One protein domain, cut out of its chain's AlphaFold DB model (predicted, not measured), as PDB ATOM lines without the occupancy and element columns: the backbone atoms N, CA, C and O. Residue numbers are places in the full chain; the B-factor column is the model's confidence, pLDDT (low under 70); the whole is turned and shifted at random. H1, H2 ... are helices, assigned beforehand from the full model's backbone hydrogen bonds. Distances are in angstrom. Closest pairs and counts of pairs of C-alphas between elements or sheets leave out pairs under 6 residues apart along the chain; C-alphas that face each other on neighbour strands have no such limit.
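Overview. This is residues 270 to 285 and 299 to 406 of the 715 residues of an uncharacterized protein of Coccidioides immitis RMSCC 3703 (UniProt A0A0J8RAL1). A hairpin of the two longest helices, H3 and H4, makes the middle of this domain; H1 and H2 pack on it, while H5 and H6 sit at its open end. Beyond H6, the short helices H7 and H8 make the other end of the longest axis. The printed part has 124 residues with eight named helices, H1 to H8 in chain order, and no named strand: the class is all helix. It is compact, with a radius of gyration of the C-alphas of 14.3 A and spans of 47 by 33 by 25 A.

Arrangement. Start at H3, residues 322 to 338, which has a kink of 37 degrees near residue 329. H4, residues 342 to 357, touches residues 333 to 338 of H3 alone; this helical hairpin has a shallow tilt of 29 degrees, opposite ways, and its closest C-alphas, of Leu 337 and Lys 345, are 4.4 A apart. H2, residues 303 to 313, touches H4 at a steep tilt of 49 degrees, its closest C-alphas being Ser 310 and Val 351, 4.3 A. H1, residues 271 to 282, touches H2, with Ala 280 and Ala 305 closest, their C-alphas 5.1 A apart. H6, residues 368 to 373, touches H3 at a shallow tilt of 13 degrees, where the C-alphas of Glu 323 and Ile 368 are closest, 6.1 A. H5, residues 360 to 363, touches H6 only at the corner, the C-alphas of Tyr 362 and Gly 369 being closest, 4.8 A. H8, residues 387 to 392, touches H6, with the C-alphas of Ile 372 and Trp 392 closest, 6.4 A. H7, residues 375 to 381, is about perpendicular to H8, at 81 degrees, and touches it, the C-alphas of Pro 376 and Val 389 being closest, 4.5 A. Every O i to N i+4 pair is within hydrogen-bond range in H1, H2, H6, H7 and H8; the counts are 11 of 13 in H3 and 11 of 12 in H4, and H5 is too short for such a pair.

Along the chain. Find C-alpha 322 at (136.116, 139.291, 94.307); from there H3 runs 22.9 A to C-alpha 338. H4 is 20.5 A long, H1 16.4 A and H2 15.4 A. H1 begins at C-alpha 271, (140.506, 155.649, 94.810), and H8 ends at C-alpha 392, (152.556, 140.360, 95.061).

Size, cuts and confidence. Look for the cut: residues 286 to 298 are not printed, and C-alphas 285 and 299 are 8.9 A apart. Residues 393 to 406 hold no named element. Mean pLDDT of the printed part is 91.0; residues 299, 405 and 406 are under 70.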
ATOM      1  N   ASP A 270     143.717 156.669  92.294       89.00
ATOM      2  CA  ASP A 270     143.829 157.240  93.641       89.00
ATOM      3  C   ASP A 270     142.659 156.866  94.575       89.00
ATOM      4  O   ASP A 270     142.558 157.383  95.686       89.00
ATOM      5  N   GLY A 271     141.777 155.954  94.150       91.25
ATOM      6  CA  GLY A 271     140.506 155.649  94.810       91.25
ATOM      7  C   GLY A 271     140.643 155.273  96.282       91.25
ATOM      8  O   GLY A 271     140.008 155.878  97.142       91.25
ATOM      9  N   VAL A 272     141.504 154.298  96.582       95.25
ATOM     10  CA  VAL A 272     141.707 153.776  97.946       95.25
ATOM     11  C   VAL A 272     142.228 154.862  98.889       95.25
ATOM     12  O   VAL A 272     141.659 155.070  99.961       95.25
ATOM     13  N   PHE A 273     143.267 155.586  98.470       93.69
ATOM     14  CA  PHE A 273     143.858 156.668  99.255       93.69
ATOM     15  C   PHE A 273     142.849 157.798  99.510       93.69
ATOM     16  O   PHE A 273     142.667 158.221 100.650       93.69
ATOM     17  N   GLN A 274     142.133 158.242  98.472       92.38
ATOM     18  CA  GLN A 274     141.156 159.326  98.595       92.38
ATOM     19  C   GLN A 274     139.937 158.933  99.437       92.38
ATOM     20  O   GLN A 274     139.402 159.781 100.145       92.38
ATOM     21  N   ILE A 275     139.511 157.664  99.415       93.69
ATOM     22  CA  ILE A 275     138.459 157.163 100.313       93.69
ATOM     23  C   ILE A 275     138.905 157.279 101.772       93.69
ATOM     24  O   ILE A 275     138.152 157.802 102.594       93.69
ATOM     25  N   ILE A 276     140.120 156.825 102.092       93.75
ATOM     26  CA  ILE A 276     140.659 156.901 103.457       93.75
ATOM     27  C   ILE A 276     140.765 158.363 103.903       93.75
ATOM     28  O   ILE A 276     140.278 158.710 104.977       93.75
ATOM     29  N   LEU A 277     141.329 159.231 103.059       91.19
ATOM     30  CA  LEU A 277     141.491 160.654 103.356       91.19
ATOM     31  C   LEU A 277     140.143 161.368 103.532       91.19
ATOM     32  O   LEU A 277     139.966 162.156 104.463       91.19
ATOM     33  N   PHE A 278     139.171 161.067 102.671       90.19
ATOM     34  CA  PHE A 278     137.824 161.608 102.789       90.19
ATOM     35  C   PHE A 278     137.179 161.195 104.110       90.19
ATOM     36  O   PHE A 278     136.684 162.053 104.837       90.19
ATOM     37  N   LEU A 279     137.217 159.911 104.469       89.94
ATOM     38  CA  LEU A 279     136.642 159.441 105.730       89.94
ATOM     39  C   LEU A 279     137.373 160.043 106.932       89.94
ATOM     40  O   LEU A 279     136.718 160.483 107.873       89.94
ATOM     41  N   ALA A 280     138.702 160.151 106.883       88.50
ATOM     42  CA  ALA A 280     139.476 160.842 107.910       88.50
ATOM     43  C   ALA A 280     139.012 162.295 108.088       88.50
ATOM     44  O   ALA A 280     138.807 162.732 109.215       88.50
ATOM     45  N   SER A 281     138.745 163.015 106.992       86.94
ATOM     46  CA  SER A 281     138.225 164.389 107.048       86.94
ATOM     47  C   SER A 281     136.812 164.490 107.640       86.94
ATOM     48  O   SER A 281     136.535 165.426 108.383       86.94
ATOM     49  N   GLN A 282     135.933 163.518 107.365       85.38
ATOM     50  CA  GLN A 282     134.556 163.504 107.882       85.38
ATOM     51  C   GLN A 282     134.493 163.205 109.382       85.38
ATOM     52  O   GLN A 282     133.603 163.691 110.075       85.38
ATOM     53  N   PHE A 283     135.435 162.404 109.883       82.81
ATOM     54  CA  PHE A 283     135.532 162.041 111.297       82.81
ATOM     55  C   PHE A 283     136.616 162.826 112.044       82.81
ATOM     56  O   PHE A 283     136.966 162.451 113.166       82.81
ATOM     57  N   ALA A 284     137.171 163.882 111.443       78.19
ATOM     58  CA  ALA A 284     138.161 164.724 112.098       78.19
ATOM     59  C   ALA A 284     137.504 165.481 113.269       78.19
ATOM     60  O   ALA A 284     136.415 166.040 113.103       78.19
ATOM     61  N   PRO A 285     138.134 165.530 114.456       70.06
ATOM     62  CA  PRO A 285     137.605 166.305 115.569       70.06
ATOM     63  C   PRO A 285     137.573 167.795 115.197       70.06
ATOM     64  O   PRO A 285     138.543 168.340 114.670       70.06
ATOM     65  N   PRO A 299     144.223 165.623 107.637       68.50
ATOM     66  CA  PRO A 299     143.468 165.437 108.876       68.50
ATOM     67  C   PRO A 299     143.884 164.143 109.600       68.50
ATOM     68  O   PRO A 299     144.140 163.141 108.932       68.50
ATOM     69  N   PRO A 300     143.904 164.126 110.948       78.38
ATOM     70  CA  PRO A 300     144.277 162.934 111.705       78.38
ATOM     71  C   PRO A 300     143.283 161.795 111.454       78.38
ATOM     72  O   PRO A 300     142.064 161.998 111.502       78.38
ATOM     73  N   ILE A 301     143.785 160.580 111.218       83.88
ATOM     74  CA  ILE A 301     142.923 159.422 110.955       83.88
ATOM     75  C   ILE A 301     142.411 158.845 112.279       83.88
ATOM     76  O   ILE A 301     143.123 158.174 113.025       83.88
ATOM     77  N   THR A 302     141.131 159.077 112.573       89.31
ATOM     78  CA  THR A 302     140.488 158.542 113.780       89.31
ATOM     79  C   THR A 302     140.167 157.050 113.655       89.31
ATOM     80  O   THR A 302     140.014 156.505 112.562       89.31
ATOM     81  N   VAL A 303     139.979 156.364 114.790       88.88
ATOM     82  CA  VAL A 303     139.580 154.940 114.810       88.88
ATOM     83  C   VAL A 303     138.272 154.707 114.042       88.88
ATOM     84  O   VAL A 303     138.135 153.703 113.346       88.88
ATOM     85  N   GLN A 304     137.329 155.653 114.106       89.56
ATOM     86  CA  GLN A 304     136.085 155.578 113.336       89.56
ATOM     87  C   GLN A 304     136.345 155.628 111.826       89.56
ATOM     88  O   GLN A 304     135.786 154.806 111.097       89.56
ATOM     89  N   ALA A 305     137.235 156.512 111.363       91.31
ATOM     90  CA  ALA A 305     137.635 156.568 109.959       91.31
ATOM     91  C   ALA A 305     138.276 155.251 109.496       91.31
ATOM     92  O   ALA A 305     137.931 154.750 108.424       91.31
ATOM     93  N   ILE A 306     139.126 154.634 110.327       93.31
ATOM     94  CA  ILE A 306     139.738 153.326 110.041       93.31
ATOM     95  C   ILE A 306     138.664 152.240 109.884       93.31
ATOM     96  O   ILE A 306     138.659 151.495 108.899       93.31
ATOM     97  N   MET A 307     137.721 152.160 110.827       92.81
ATOM     98  CA  MET A 307     136.652 151.158 110.799       92.81
ATOM     99  C   MET A 307     135.740 151.318 109.576       92.81
ATOM    100  O   MET A 307     135.402 150.323 108.932       92.81
ATOM    101  N   GLN A 308     135.363 152.553 109.222       92.75
ATOM    102  CA  GLN A 308     134.542 152.807 108.033       92.75
ATOM    103  C   GLN A 308     135.306 152.532 106.736       92.75
ATOM    104  O   GLN A 308     134.743 151.924 105.826       92.75
ATOM    105  N   SER A 309     136.592 152.889 106.672       94.12
ATOM    106  CA  SER A 309     137.455 152.582 105.522       94.12
ATOM    107  C   SER A 309     137.538 151.074 105.299       94.12
ATOM    108  O   SER A 309     137.312 150.592 104.192       94.12
ATOM    109  N   SER A 310     137.765 150.308 106.369       95.12
ATOM    110  CA  SER A 310     137.781 148.842 106.333       95.12
ATOM    111  C   SER A 310     136.454 148.255 105.879       95.12
ATOM    112  O   SER A 310     136.433 147.367 105.024       95.12
ATOM    113  N   ARG A 311     135.331 148.781 106.379       93.94
ATOM    114  CA  ARG A 311     134.005 148.339 105.947       93.94
ATOM    115  C   ARG A 311     133.797 148.578 104.454       93.94
ATOM    116  O   ARG A 311     133.395 147.642 103.774       93.94
ATOM    117  N   LEU A 312     134.067 149.787 103.962       93.00
ATOM    118  CA  LEU A 312     133.805 150.180 102.575       93.00
ATOM    119  C   LEU A 312     134.731 149.479 101.581       93.00
ATOM    120  O   LEU A 312     134.250 148.886 100.623       93.00
ATOM    121  N   LEU A 313     136.041 149.468 101.838       95.31
ATOM    122  CA  LEU A 313     137.025 148.878 100.923       95.31
ATOM    123  C   LEU A 313     136.949 147.347 100.863       95.31
ATOM    124  O   LEU A 313     137.418 146.749  99.897       95.31
ATOM    125  N   SER A 314     136.327 146.715 101.860       93.94
ATOM    126  CA  SER A 314     136.141 145.260 101.915       93.94
ATOM    127  C   SER A 314     134.774 144.789 101.405       93.94
ATOM    128  O   SER A 314     134.417 143.624 101.622       93.94
ATOM    129  N   LEU A 315     133.962 145.684 100.834       91.81
ATOM    130  CA  LEU A 315     132.707 145.347 100.166       91.81
ATOM    131  C   LEU A 315     132.961 145.271  98.663       91.81
ATOM    132  O   LEU A 315     133.361 146.254  98.050       91.81
ATOM    133  N   VAL A 316     132.716 144.097  98.086       91.75
ATOM    134  CA  VAL A 316     132.824 143.891  96.641       91.75
ATOM    135  C   VAL A 316     131.562 144.467  95.979       91.75
ATOM    136  O   VAL A 316     130.457 144.132  96.423       91.75
ATOM    137  N   PRO A 317     131.697 145.354  94.976       90.19
ATOM    138  CA  PRO A 317     130.573 145.895  94.216       90.19
ATOM    139  C   PRO A 317     129.688 144.818  93.580       90.19
ATOM    140  O   PRO A 317     130.136 143.720  93.256       90.19
ATOM    141  N   GLN A 318     128.414 145.141  93.352       81.69
ATOM    142  CA  GLN A 318     127.531 144.254  92.594       81.69
ATOM    143  C   GLN A 318     127.975 144.217  91.127       81.69
ATOM    144  O   GLN A 318     128.118 145.264  90.500       81.69
ATOM    145  N   GLY A 319     128.176 143.014  90.584       80.56
ATOM    146  CA  GLY A 319     128.582 142.809  89.191       80.56
ATOM    147  C   GLY A 319     130.088 142.649  88.966       80.56
ATOM    148  O   GLY A 319     130.463 142.308  87.849       80.56
ATOM    149  N   SER A 320     130.931 142.824  89.991       87.94
ATOM    150  CA  SER A 320     132.350 142.451  89.934       87.94
ATOM    151  C   SER A 320     132.620 141.176  90.726       87.94
ATOM    152  O   SER A 320     131.962 140.884  91.730       87.94
ATOM    153  N   THR A 321     133.594 140.391  90.273       93.38
ATOM    154  CA  THR A 321     134.065 139.243  91.050       93.38
ATOM    155  C   THR A 321     135.022 139.717  92.149       93.38
ATOM    156  O   THR A 321     135.714 140.731  91.980       93.38
ATOM    157  N   PRO A 322     135.105 139.008  93.291       93.56
ATOM    158  CA  PRO A 322     136.116 139.291  94.307       93.56
ATOM    159  C   PRO A 322     137.538 139.307  93.730       93.56
ATOM    160  O   PRO A 322     138.363 140.117  94.147       93.56
ATOM    161  N   GLU A 323     137.813 138.449  92.749       93.69
ATOM    162  CA  GLU A 323     139.098 138.329  92.066       93.69
ATOM    163  C   GLU A 323     139.459 139.597  91.301       93.69
ATOM    164  O   GLU A 323     140.546 140.139  91.495       93.69
ATOM    165  N   GLU A 324     138.544 140.102  90.476       94.12
ATOM    166  CA  GLU A 324     138.748 141.324  89.699       94.12
ATOM    167  C   GLU A 324     138.909 142.538  90.623       94.12
ATOM    168  O   GLU A 324     139.846 143.328  90.481       94.12
ATOM    169  N   TYR A 325     138.037 142.645  91.629       95.75
ATOM    170  CA  TYR A 325     138.041 143.761  92.566       95.75
ATOM    171  C   TYR A 325     139.327 143.813  93.402       95.75
ATOM    172  O   TYR A 325     140.015 144.840  93.437       95.75
ATOM    173  N   PHE A 326     139.696 142.710  94.063       96.06
ATOM    174  CA  PHE A 326     140.881 142.697  94.921       96.06
ATOM    175  C   PHE A 326     142.183 142.732  94.126       96.06
ATOM    176  O   PHE A 326     143.150 143.302  94.627       96.06
ATOM    177  N   SER A 327     142.213 142.243  92.883       94.44
ATOM    178  CA  SER A 327     143.396 142.388  92.022       94.44
ATOM    179  C   SER A 327     143.727 143.853  91.717       94.44
ATOM    180  O   SER A 327     144.892 144.189  91.523       94.44
ATOM    181  N   ASN A 328     142.727 144.739  91.721       94.69
ATOM    182  CA  ASN A 328     142.918 146.176  91.535       94.69
ATOM    183  C   ASN A 328     143.172 146.929  92.857       94.69
ATOM    184  O   ASN A 328     144.019 147.821  92.916       94.69
ATOM    185  N   VAL A 329     142.444 146.582  93.922       96.25
ATOM    186  CA  VAL A 329     142.517 147.285  95.216       96.25
ATOM    187  C   VAL A 329     143.755 146.888  96.026       96.25
ATOM    188  O   VAL A 329     144.327 147.725  96.727       96.25
ATOM    189  N   ALA A 330     144.206 145.636  95.930       96.19
ATOM    190  CA  ALA A 330     145.316 145.142  96.735       96.19
ATOM    191  C   ALA A 330     146.668 145.822  96.477       96.19
ATOM    192  O   ALA A 330     147.292 146.181  97.474       96.19
ATOM    193  N   PRO A 331     147.115 146.077  95.227       96.38
ATOM    194  CA  PRO A 331     148.336 146.848  94.974       96.38
ATOM    195  C   PRO A 331     148.361 148.182  95.729       96.38
ATOM    196  O   PRO A 331     149.357 148.537  96.348       96.38
ATOM    197  N   LYS A 332     147.225 148.887  95.749       96.50
ATOM    198  CA  LYS A 332     147.079 150.195  96.401       96.50
ATOM    199  C   LYS A 332     147.120 150.074  97.923       96.50
ATOM    200  O   LYS A 332     147.721 150.905  98.592       96.50
ATOM    201  N   LEU A 333     146.506 149.030  98.486       97.31
ATOM    202  CA  LEU A 333     146.607 148.742  99.921       97.31
ATOM    203  C   LEU A 333     148.037 148.356 100.321       97.31
ATOM    204  O   LEU A 333     148.513 148.817 101.356       97.31
ATOM    205  N   LEU A 334     148.735 147.564  99.505       96.81
ATOM    206  CA  LEU A 334     150.138 147.218  99.733       96.81
ATOM    207  C   LEU A 334     151.034 148.461  99.666       96.81
ATOM    208  O   LEU A 334     151.824 148.662 100.577       96.81
ATOM    209  N   ALA A 335     150.824 149.355  98.696       95.81
ATOM    210  CA  ALA A 335     151.530 150.638  98.621       95.81
ATOM    211  C   ALA A 335     151.362 151.483  99.899       95.81
ATOM    212  O   ALA A 335     152.315 152.075 100.397       95.81
ATOM    213  N   LEU A 336     150.151 151.517 100.470       95.50
ATOM    214  CA  LEU A 336     149.889 152.216 101.735       95.50
ATOM    215  C   LEU A 336     150.493 151.501 102.951       95.50
ATOM    216  O   LEU A 336     150.869 152.160 103.918       95.50
ATOM    217  N   LEU A 337     150.564 150.168 102.925       95.69
ATOM    218  CA  LEU A 337     151.167 149.363 103.988       95.69
ATOM    219  C   LEU A 337     152.695 149.516 104.013       95.69
ATOM    220  O   LEU A 337     153.287 149.575 105.091       95.69
ATOM    221  N   ASP A 338     153.303 149.611 102.833       94.25
ATOM    222  CA  ASP A 338     154.748 149.721 102.635       94.25
ATOM    223  C   ASP A 338     155.249 151.181 102.659       94.25
ATOM    224  O   ASP A 338     156.453 151.397 102.622       94.25
ATOM    225  N   GLY A 339     154.350 152.180 102.712       91.19
ATOM    226  CA  GLY A 339     154.679 153.616 102.632       91.19
ATOM    227  C   GLY A 339     155.474 154.160 103.828       91.19
ATOM    228  O   GLY A 339     156.109 153.411 104.547       91.19
ATOM    229  N   GLU A 340     155.433 155.462 104.115       89.69
ATOM    230  CA  GLU A 340     156.101 156.033 105.312       89.69
ATOM    231  C   GLU A 340     155.113 156.547 106.368       89.69
ATOM    232  O   GLU A 340     155.416 156.554 107.559       89.69
ATOM    233  N   ASP A 341     153.899 156.916 105.953       90.06
ATOM    234  CA  ASP A 341     152.882 157.491 106.834       90.06
ATOM    235  C   ASP A 341     152.321 156.433 107.816       90.06
ATOM    236  O   ASP A 341     151.661 155.479 107.383       90.06
ATOM    237  N   PRO A 342     152.544 156.582 109.140       89.88
ATOM    238  CA  PRO A 342     152.131 155.593 110.133       89.88
ATOM    239  C   PRO A 342     150.608 155.437 110.234       89.88
ATOM    240  O   PRO A 342     150.128 154.326 110.486       89.88
ATOM    241  N   ASP A 343     149.838 156.505 110.013       90.12
ATOM    242  CA  ASP A 343     148.379 156.462 110.087       90.12
ATOM    243  C   ASP A 343     147.804 155.727 108.871       90.12
ATOM    244  O   ASP A 343     146.895 154.893 109.004       90.12
ATOM    245  N   MET A 344     148.388 155.944 107.688       92.62
ATOM    246  CA  MET A 344     148.029 155.200 106.474       92.62
ATOM    247  C   MET A 344     148.432 153.728 106.568       92.62
ATOM    248  O   MET A 344     147.605 152.862 106.263       92.62
ATOM    249  N   LYS A 345     149.633 153.418 107.079       94.06
ATOM    250  CA  LYS A 345     150.065 152.034 107.346       94.06
ATOM    251  C   LYS A 345     149.095 151.312 108.264       94.06
ATOM    252  O   LYS A 345     148.662 150.197 107.971       94.06
ATOM    253  N   LYS A 346     148.723 151.954 109.375       93.69
ATOM    254  CA  LYS A 346     147.782 151.399 110.352       93.69
ATOM    255  C   LYS A 346     146.408 151.171 109.734       93.69
ATOM    256  O   LYS A 346     145.806 150.120 109.952       93.69
ATOM    257  N   THR A 347     145.929 152.120 108.935       95.00
ATOM    258  CA  THR A 347     144.642 152.000 108.242       95.00
ATOM    259  C   THR A 347     144.661 150.857 107.233       95.00
ATOM    260  O   THR A 347     143.766 150.013 107.262       95.00
ATOM    261  N   SER A 348     145.698 150.769 106.393       96.12
ATOM    262  CA  SER A 348     145.854 149.681 105.421       96.12
ATOM    263  C   SER A 348     145.959 148.317 106.109       96.12
ATOM    264  O   SER A 348     145.220 147.393 105.768       96.12
ATOM    265  N   SER A 349     146.777 148.214 107.161       95.50
ATOM    266  CA  SER A 349     146.899 147.004 107.984       95.50
ATOM    267  C   SER A 349     145.546 146.567 108.561       95.50
ATOM    268  O   SER A 349     145.191 145.391 108.498       95.50
ATOM    269  N   TYR A 350     144.724 147.508 109.035       95.50
ATOM    270  CA  TYR A 350     143.382 147.211 109.541       95.50
ATOM    271  C   TYR A 350     142.400 146.783 108.430       95.50
ATOM    272  O   TYR A 350     141.593 145.869 108.629       95.50
ATOM    273  N   VAL A 351     142.447 147.416 107.251       96.31
ATOM    274  CA  VAL A 351     141.631 147.034 106.081       96.31
ATOM    275  C   VAL A 351     141.986 145.612 105.638       96.31
ATOM    276  O   VAL A 351     141.096 144.770 105.525       96.31
ATOM    277  N   ILE A 352     143.276 145.312 105.463       96.56
ATOM    278  CA  ILE A 352     143.756 143.986 105.060       96.56
ATOM    279  C   ILE A 352     143.445 142.952 106.148       96.56
ATOM    280  O   ILE A 352     142.841 141.917 105.871       96.56
ATOM    281  N   GLY A 353     143.821 143.234 107.394       94.12
ATOM    282  CA  GLY A 353     143.730 142.299 108.508       94.12
ATOM    283  C   GLY A 353     142.294 141.991 108.926       94.12
ATOM    284  O   GLY A 353     141.882 140.833 108.900       94.12
ATOM    285  N   ASN A 354     141.514 143.007 109.302       92.38
ATOM    286  CA  ASN A 354     140.139 142.813 109.773       92.38
ATOM    287  C   ASN A 354     139.133 142.723 108.615       92.38
ATOM    288  O   ASN A 354     138.231 141.885 108.621       92.38
ATOM    289  N   GLY A 355     139.290 143.589 107.615       92.00
ATOM    290  CA  GLY A 355     138.328 143.747 106.529       92.00
ATOM    291  C   GLY A 355     138.368 142.623 105.492       92.00
ATOM    292  O   GLY A 355     137.309 142.152 105.068       92.00
ATOM    293  N   ILE A 356     139.563 142.154 105.125       95.25
ATOM    294  CA  ILE A 356     139.756 141.142 104.074       95.25
ATOM    295  C   ILE A 356     140.094 139.778 104.690       95.25
ATOM    296  O   ILE A 356     139.307 138.838 104.575       95.25
ATOM    297  N   LEU A 357     141.224 139.664 105.395       94.38
ATOM    298  CA  LEU A 357     141.706 138.402 105.969       94.38
ATOM    299  C   LEU A 357     140.829 137.901 107.131       94.38
ATOM    300  O   LEU A 357     140.681 136.692 107.337       94.38
ATOM    301  N   GLY A 358     140.205 138.811 107.876       90.62
ATOM    302  CA  GLY A 358     139.270 138.490 108.953       90.62
ATOM    303  C   GLY A 358     137.971 137.849 108.457       90.62
ATOM    304  O   GLY A 358     137.382 137.020 109.155       90.62
ATOM    305  N   LYS A 359     137.540 138.160 107.227       90.56
ATOM    306  CA  LYS A 359     136.314 137.611 106.635       90.56
ATOM    307  C   LYS A 359     136.588 136.259 105.985       90.56
ATOM    308  O   LYS A 359     137.384 136.158 105.058       90.56
ATOM    309  N   ARG A 360     135.860 135.216 106.392       89.38
ATOM    310  CA  ARG A 360     136.029 133.849 105.855       89.38
ATOM    311  C   ARG A 360     135.910 133.770 104.328       89.38
ATOM    312  O   ARG A 360     136.643 132.998 103.720       89.38
ATOM    313  N   ALA A 361     135.029 134.584 103.740       90.81
ATOM    314  CA  ALA A 361     134.784 134.635 102.299       90.81
ATOM    315  C   ALA A 361     136.039 134.980 101.479       90.81
ATOM    316  O   ALA A 361     136.191 134.477 100.374       90.81
ATOM    317  N   TYR A 362     136.942 135.801 102.024       94.25
ATOM    318  CA  TYR A 362     138.118 136.292 101.295       94.25
ATOM    319  C   TYR A 362     139.442 135.873 101.941       94.25
ATOM    320  O   TYR A 362     140.448 135.755 101.254       94.25
ATOM    321  N   GLY A 363     139.458 135.639 103.252       92.44
ATOM    322  CA  GLY A 363     140.666 135.393 104.039       92.44
ATOM    323  C   GLY A 363     140.930 133.943 104.436       92.44
ATOM    324  O   GLY A 363     141.897 133.689 105.162       92.44
ATOM    325  N   SER A 364     140.067 132.998 104.053       91.75
ATOM    326  CA  SER A 364     140.331 131.569 104.270       91.75
ATOM    327  C   SER A 364     141.423 131.062 103.313       91.75
ATOM    328  O   SER A 364     141.588 131.632 102.238       91.75
ATOM    329  N   PRO A 365     142.199 130.022 103.681       92.44
ATOM    330  CA  PRO A 365     143.192 129.442 102.778       92.44
ATOM    331  C   PRO A 365     142.575 129.081 101.420       92.44
ATOM    332  O   PRO A 365     141.545 128.413 101.374       92.44
ATOM    333  N   GLY A 366     143.193 129.545 100.332       91.44
ATOM    334  CA  GLY A 366     142.693 129.374  98.961       91.44
ATOM    335  C   GLY A 366     141.706 130.445  98.480       91.44
ATOM    336  O   GLY A 366     141.440 130.512  97.286       91.44
ATOM    337  N   ALA A 367     141.194 131.315  99.355       95.06
ATOM    338  CA  ALA A 367     140.402 132.470  98.935       95.06
ATOM    339  C   ALA A 367     141.302 133.612  98.431       95.06
ATOM    340  O   ALA A 367     142.461 133.735  98.838       95.06
ATOM    341  N   ILE A 368     140.758 134.485  97.579       96.19
ATOM    342  CA  ILE A 368     141.536 135.521  96.886       96.19
ATOM    343  C   ILE A 368     142.335 136.435  97.828       96.19
ATOM    344  O   ILE A 368     143.515 136.686  97.598       96.19
ATOM    345  N   GLY A 369     141.742 136.888  98.934       95.88
ATOM    346  CA  GLY A 369     142.430 137.740  99.905       95.88
ATOM    347  C   GLY A 369     143.595 137.020 100.587       95.88
ATOM    348  O   GLY A 369     144.639 137.624 100.822       95.88
ATOM    349  N   PHE A 370     143.463 135.718 100.857       95.75
ATOM    350  CA  PHE A 370     144.570 134.906 101.360       95.75
ATOM    351  C   PHE A 370     145.678 134.753 100.311       95.75
ATOM    352  O   PHE A 370     146.842 134.951 100.648       95.75
ATOM    353  N   ILE A 371     145.323 134.459  99.055       96.62
ATOM    354  CA  ILE A 371     146.273 134.301  97.938       96.62
ATOM    355  C   ILE A 371     147.093 135.579  97.713       96.62
ATOM    356  O   ILE A 371     148.273 135.496  97.382       96.62
ATOM    357  N   ILE A 372     146.488 136.751  97.906       96.62
ATOM    358  CA  ILE A 372     147.140 138.046  97.681       96.62
ATOM    359  C   ILE A 372     147.959 138.510  98.893       96.62
ATOM    360  O   ILE A 372     149.093 138.948  98.732       96.62
ATOM    361  N   PHE A 373     147.406 138.453 100.111       96.31
ATOM    362  CA  PHE A 373     148.021 139.115 101.273       96.31
ATOM    363  C   PHE A 373     148.771 138.173 102.219       96.31
ATOM    364  O   PHE A 373     149.688 138.614 102.903       96.31
ATOM    365  N   ALA A 374     148.385 136.898 102.300       95.62
ATOM    366  CA  ALA A 374     148.933 135.962 103.286       95.62
ATOM    367  C   ALA A 374     149.870 134.933 102.649       95.62
ATOM    368  O   ALA A 374     150.996 134.745 103.108       95.62
ATOM    369  N   GLN A 375     149.421 134.285 101.575       96.12
ATOM    370  CA  GLN A 375     150.174 133.246 100.886       96.12
ATOM    371  C   GLN A 375     151.553 133.719 100.408       96.12
ATOM    372  O   GLN A 375     152.506 132.989 100.659       96.12
ATOM    373  N   PRO A 376     151.731 134.914  99.809       96.25
ATOM    374  CA  PRO A 376     153.044 135.332  99.327       96.25
ATOM    375  C   PRO A 376     154.039 135.521 100.475       96.25
ATOM    376  O   PRO A 376     155.197 135.137 100.354       96.25
ATOM    377  N   ILE A 377     153.579 136.031 101.622       96.44
ATOM    378  CA  ILE A 377     154.393 136.154 102.838       96.44
ATOM    379  C   ILE A 377     154.816 134.762 103.323       96.44
ATOM    380  O   ILE A 377     155.998 134.511 103.552       96.44
ATOM    381  N   LEU A 378     153.858 133.839 103.450       95.69
ATOM    382  CA  LEU A 378     154.125 132.482 103.928       95.69
ATOM    383  C   LEU A 378     155.044 131.708 102.980       95.69
ATOM    384  O   LEU A 378     156.008 131.104 103.440       95.69
ATOM    385  N   ASP A 379     154.773 131.734 101.679       94.81
ATOM    386  CA  ASP A 379     155.576 131.055 100.662       94.81
ATOM    387  C   ASP A 379     157.014 131.598 100.655       94.81
ATOM    388  O   ASP A 379     157.956 130.805 100.616       94.81
ATOM    389  N   THR A 380     157.192 132.914 100.832       94.38
ATOM    390  CA  THR A 380     158.516 133.547 100.977       94.38
ATOM    391  C   THR A 380     159.286 132.961 102.164       94.38
ATOM    392  O   THR A 380     160.409 132.498 101.987       94.38
ATOM    393  N   PHE A 381     158.679 132.885 103.354       94.00
ATOM    394  CA  PHE A 381     159.327 132.290 104.536       94.00
ATOM    395  C   PHE A 381     159.588 130.783 104.412       94.00
ATOM    396  O   PHE A 381     160.476 130.257 105.074       94.00
ATOM    397  N   HIS A 382     158.833 130.076 103.570       91.44
ATOM    398  CA  HIS A 382     159.046 128.653 103.303       91.44
ATOM    399  C   HIS A 382     160.009 128.393 102.137       91.44
ATOM    400  O   HIS A 382     160.145 127.236 101.728       91.44
ATOM    401  N   GLY A 383     160.665 129.427 101.597       88.19
ATOM    402  CA  GLY A 383     161.597 129.291 100.478       88.19
ATOM    403  C   GLY A 383     160.917 128.841  99.182       88.19
ATOM    404  O   GLY A 383     161.498 128.075  98.420       88.19
ATOM    405  N   LYS A 384     159.666 129.250  98.944       89.00
ATOM    406  CA  LYS A 384     158.894 128.916  97.738       89.00
ATOM    407  C   LYS A 384     158.668 130.166  96.895       89.00
ATOM    408  O   LYS A 384     158.031 131.111  97.346       89.00
ATOM    409  N   ILE A 385     159.120 130.149  95.644       86.25
ATOM    410  CA  ILE A 385     158.831 131.206  94.663       86.25
ATOM    411  C   ILE A 385     157.590 130.795  93.868       86.25
ATOM    412  O   ILE A 385     157.677 130.252  92.769       86.25
ATOM    413  N   SER A 386     156.415 130.977  94.462       88.50
ATOM    414  CA  SER A 386     155.141 130.713  93.791       88.50
ATOM    415  C   SER A 386     154.709 131.908  92.927       88.50
ATOM    416  O   SER A 386     155.207 133.024  93.089       88.50
ATOM    417  N   GLN A 387     153.742 131.706  92.025       89.56
ATOM    418  CA  GLN A 387     153.166 132.797  91.225       89.56
ATOM    419  C   GLN A 387     152.618 133.961  92.087       89.56
ATOM    420  O   GLN A 387     152.806 135.124  91.724       89.56
ATOM    421  N   PRO A 388     151.984 133.713  93.251       90.31
ATOM    422  CA  PRO A 388     151.636 134.788  94.175       90.31
ATOM    423  C   PRO A 388     152.841 135.577  94.705       90.31
ATOM    424  O   PRO A 388     152.745 136.794  94.838       90.31
ATOM    425  N   VAL A 389     153.984 134.934  94.965       89.31
ATOM    426  CA  VAL A 389     155.210 135.628  95.401       89.31
ATOM    427  C   VAL A 389     155.728 136.550  94.304       89.31
ATOM    428  O   VAL A 389     155.969 137.724  94.568       89.31
ATOM    429  N   THR A 390     155.841 136.073  93.064       88.25
ATOM    430  CA  THR A 390     156.313 136.909  91.944       88.25
ATOM    431  C   THR A 390     155.371 138.077  91.650       88.25
ATOM    432  O   THR A 390     155.817 139.168  91.311       88.25
ATOM    433  N   THR A 391     154.065 137.880  91.838       91.50
ATOM    434  CA  THR A 391     153.055 138.904  91.544       91.50
ATOM    435  C   THR A 391     152.938 139.958  92.650       91.50
ATOM    436  O   THR A 391     152.810 141.149  92.350       91.50
ATOM    437  N   TRP A 392     152.963 139.533  93.920       93.94
ATOM    438  CA  TRP A 392     152.556 140.360  95.061       93.94
ATOM    439  C   TRP A 392     153.695 140.742  96.007       93.94
ATOM    440  O   TRP A 392     153.578 141.768  96.675       93.94
ATOM    441  N   MET A 393     154.807 139.997  96.068       93.12
ATOM    442  CA  MET A 393     155.978 140.358  96.887       93.12
ATOM    443  C   MET A 393     156.905 141.330  96.155       93.12
ATOM    444  O   MET A 393     158.065 141.029  95.875       93.12
ATOM    445  N   ARG A 394     156.364 142.508  95.848       91.75
ATOM    446  CA  ARG A 394     157.075 143.654  95.277       91.75
ATOM    447  C   ARG A 394     156.459 144.970  95.769       91.75
ATOM    448  O   ARG A 394     155.293 144.944  96.181       91.75
ATOM    449  N   PRO A 395     157.203 146.085  95.738       91.06
ATOM    450  CA  PRO A 395     156.658 147.410  96.008       91.06
ATOM    451  C   PRO A 395     155.640 147.838  94.944       91.06
ATOM    452  O   PRO A 395     155.717 147.434  93.778       91.06
ATOM    453  N   PHE A 396     154.682 148.657  95.366       92.94
ATOM    454  CA  PHE A 396     153.662 149.237  94.501       92.94
ATOM    455  C   PHE A 396     153.580 150.741  94.734       92.94
ATOM    456  O   PHE A 396     153.711 151.220  95.860       92.94
ATOM    457  N   SER A 397     153.273 151.468  93.669       91.31
ATOM    458  CA  SER A 397     152.929 152.881  93.725       91.31
ATOM    459  C   SER A 397     151.484 153.086  94.206       91.31
ATOM    460  O   SER A 397     150.642 152.188  94.124       91.31
ATOM    461  N   LEU A 398     151.156 154.294  94.685       88.56
ATOM    462  CA  LEU A 398     149.814 154.634  95.199       88.56
ATOM    463  C   LEU A 398     148.688 154.451  94.170       88.56
ATOM    464  O   LEU A 398     147.532 154.285  94.556       88.56
ATOM    465  N   ASP A 399     149.012 154.481  92.877       87.19
ATOM    466  CA  ASP A 399     148.062 154.232  91.792       87.19
ATOM    467  C   ASP A 399     147.811 152.737  91.515       87.19
ATOM    468  O   ASP A 399     146.930 152.390  90.725       87.19
ATOM    469  N   GLY A 400     148.557 151.861  92.192       87.00
ATOM    470  CA  GLY A 400     148.539 150.413  92.036       87.00
ATOM    471  C   GLY A 400     149.468 149.886  90.942       87.00
ATOM    472  O   GLY A 400     149.461 148.681  90.687       87.00
ATOM    473  N   SER A 401     150.260 150.747  90.293       89.19
ATOM    474  CA  SER A 401     151.299 150.291  89.371       89.19
ATOM    475  C   SER A 401     152.436 149.610  90.138       89.19
ATOM    476  O   SER A 401     152.764 149.977  91.267       89.19
ATOM    477  N   ALA A 402     152.984 148.548  89.551       87.38
ATOM    478  CA  ALA A 402     154.113 147.840  90.133       87.38
ATOM    479  C   ALA A 402     155.410 148.561  89.779       87.38
ATOM    480  O   ALA A 402     155.634 148.883  88.608       87.38
ATOM    481  N   ASP A 403     156.270 148.746  90.774       80.50
ATOM    482  CA  ASP A 403     157.601 149.288  90.539       80.50
ATOM    483  C   ASP A 403     158.440 148.271  89.741       80.50
ATOM    484  O   ASP A 403     158.207 147.055  89.837       80.50
ATOM    485  N   PRO A 404     159.389 148.734  88.904       73.75
ATOM    486  CA  PRO A 404     160.221 147.839  88.112       73.75
ATOM    487  C   PRO A 404     160.956 146.859  89.030       73.75
ATOM    488  O   PRO A 404     161.600 147.261  89.997       73.75
ATOM    489  N   GLU A 405     160.853 145.563  88.723       67.31
ATOM    490  CA  GLU A 405     161.535 144.525  89.494       67.31
ATOM    491  C   GLU A 405     163.046 144.781  89.432       67.31
ATOM    492  O   GLU A 405     163.648 144.787  88.353       67.31
ATOM    493  N   ILE A 406     163.659 145.010  90.595       60.94
ATOM    494  CA  ILE A 406     165.114 145.054  90.710       60.94
ATOM    495  C   ILE A 406     165.595 143.645  90.374       60.94
ATOM    496  O   ILE A 406     165.316 142.695  91.107       60.94
TER     497      ILE A 406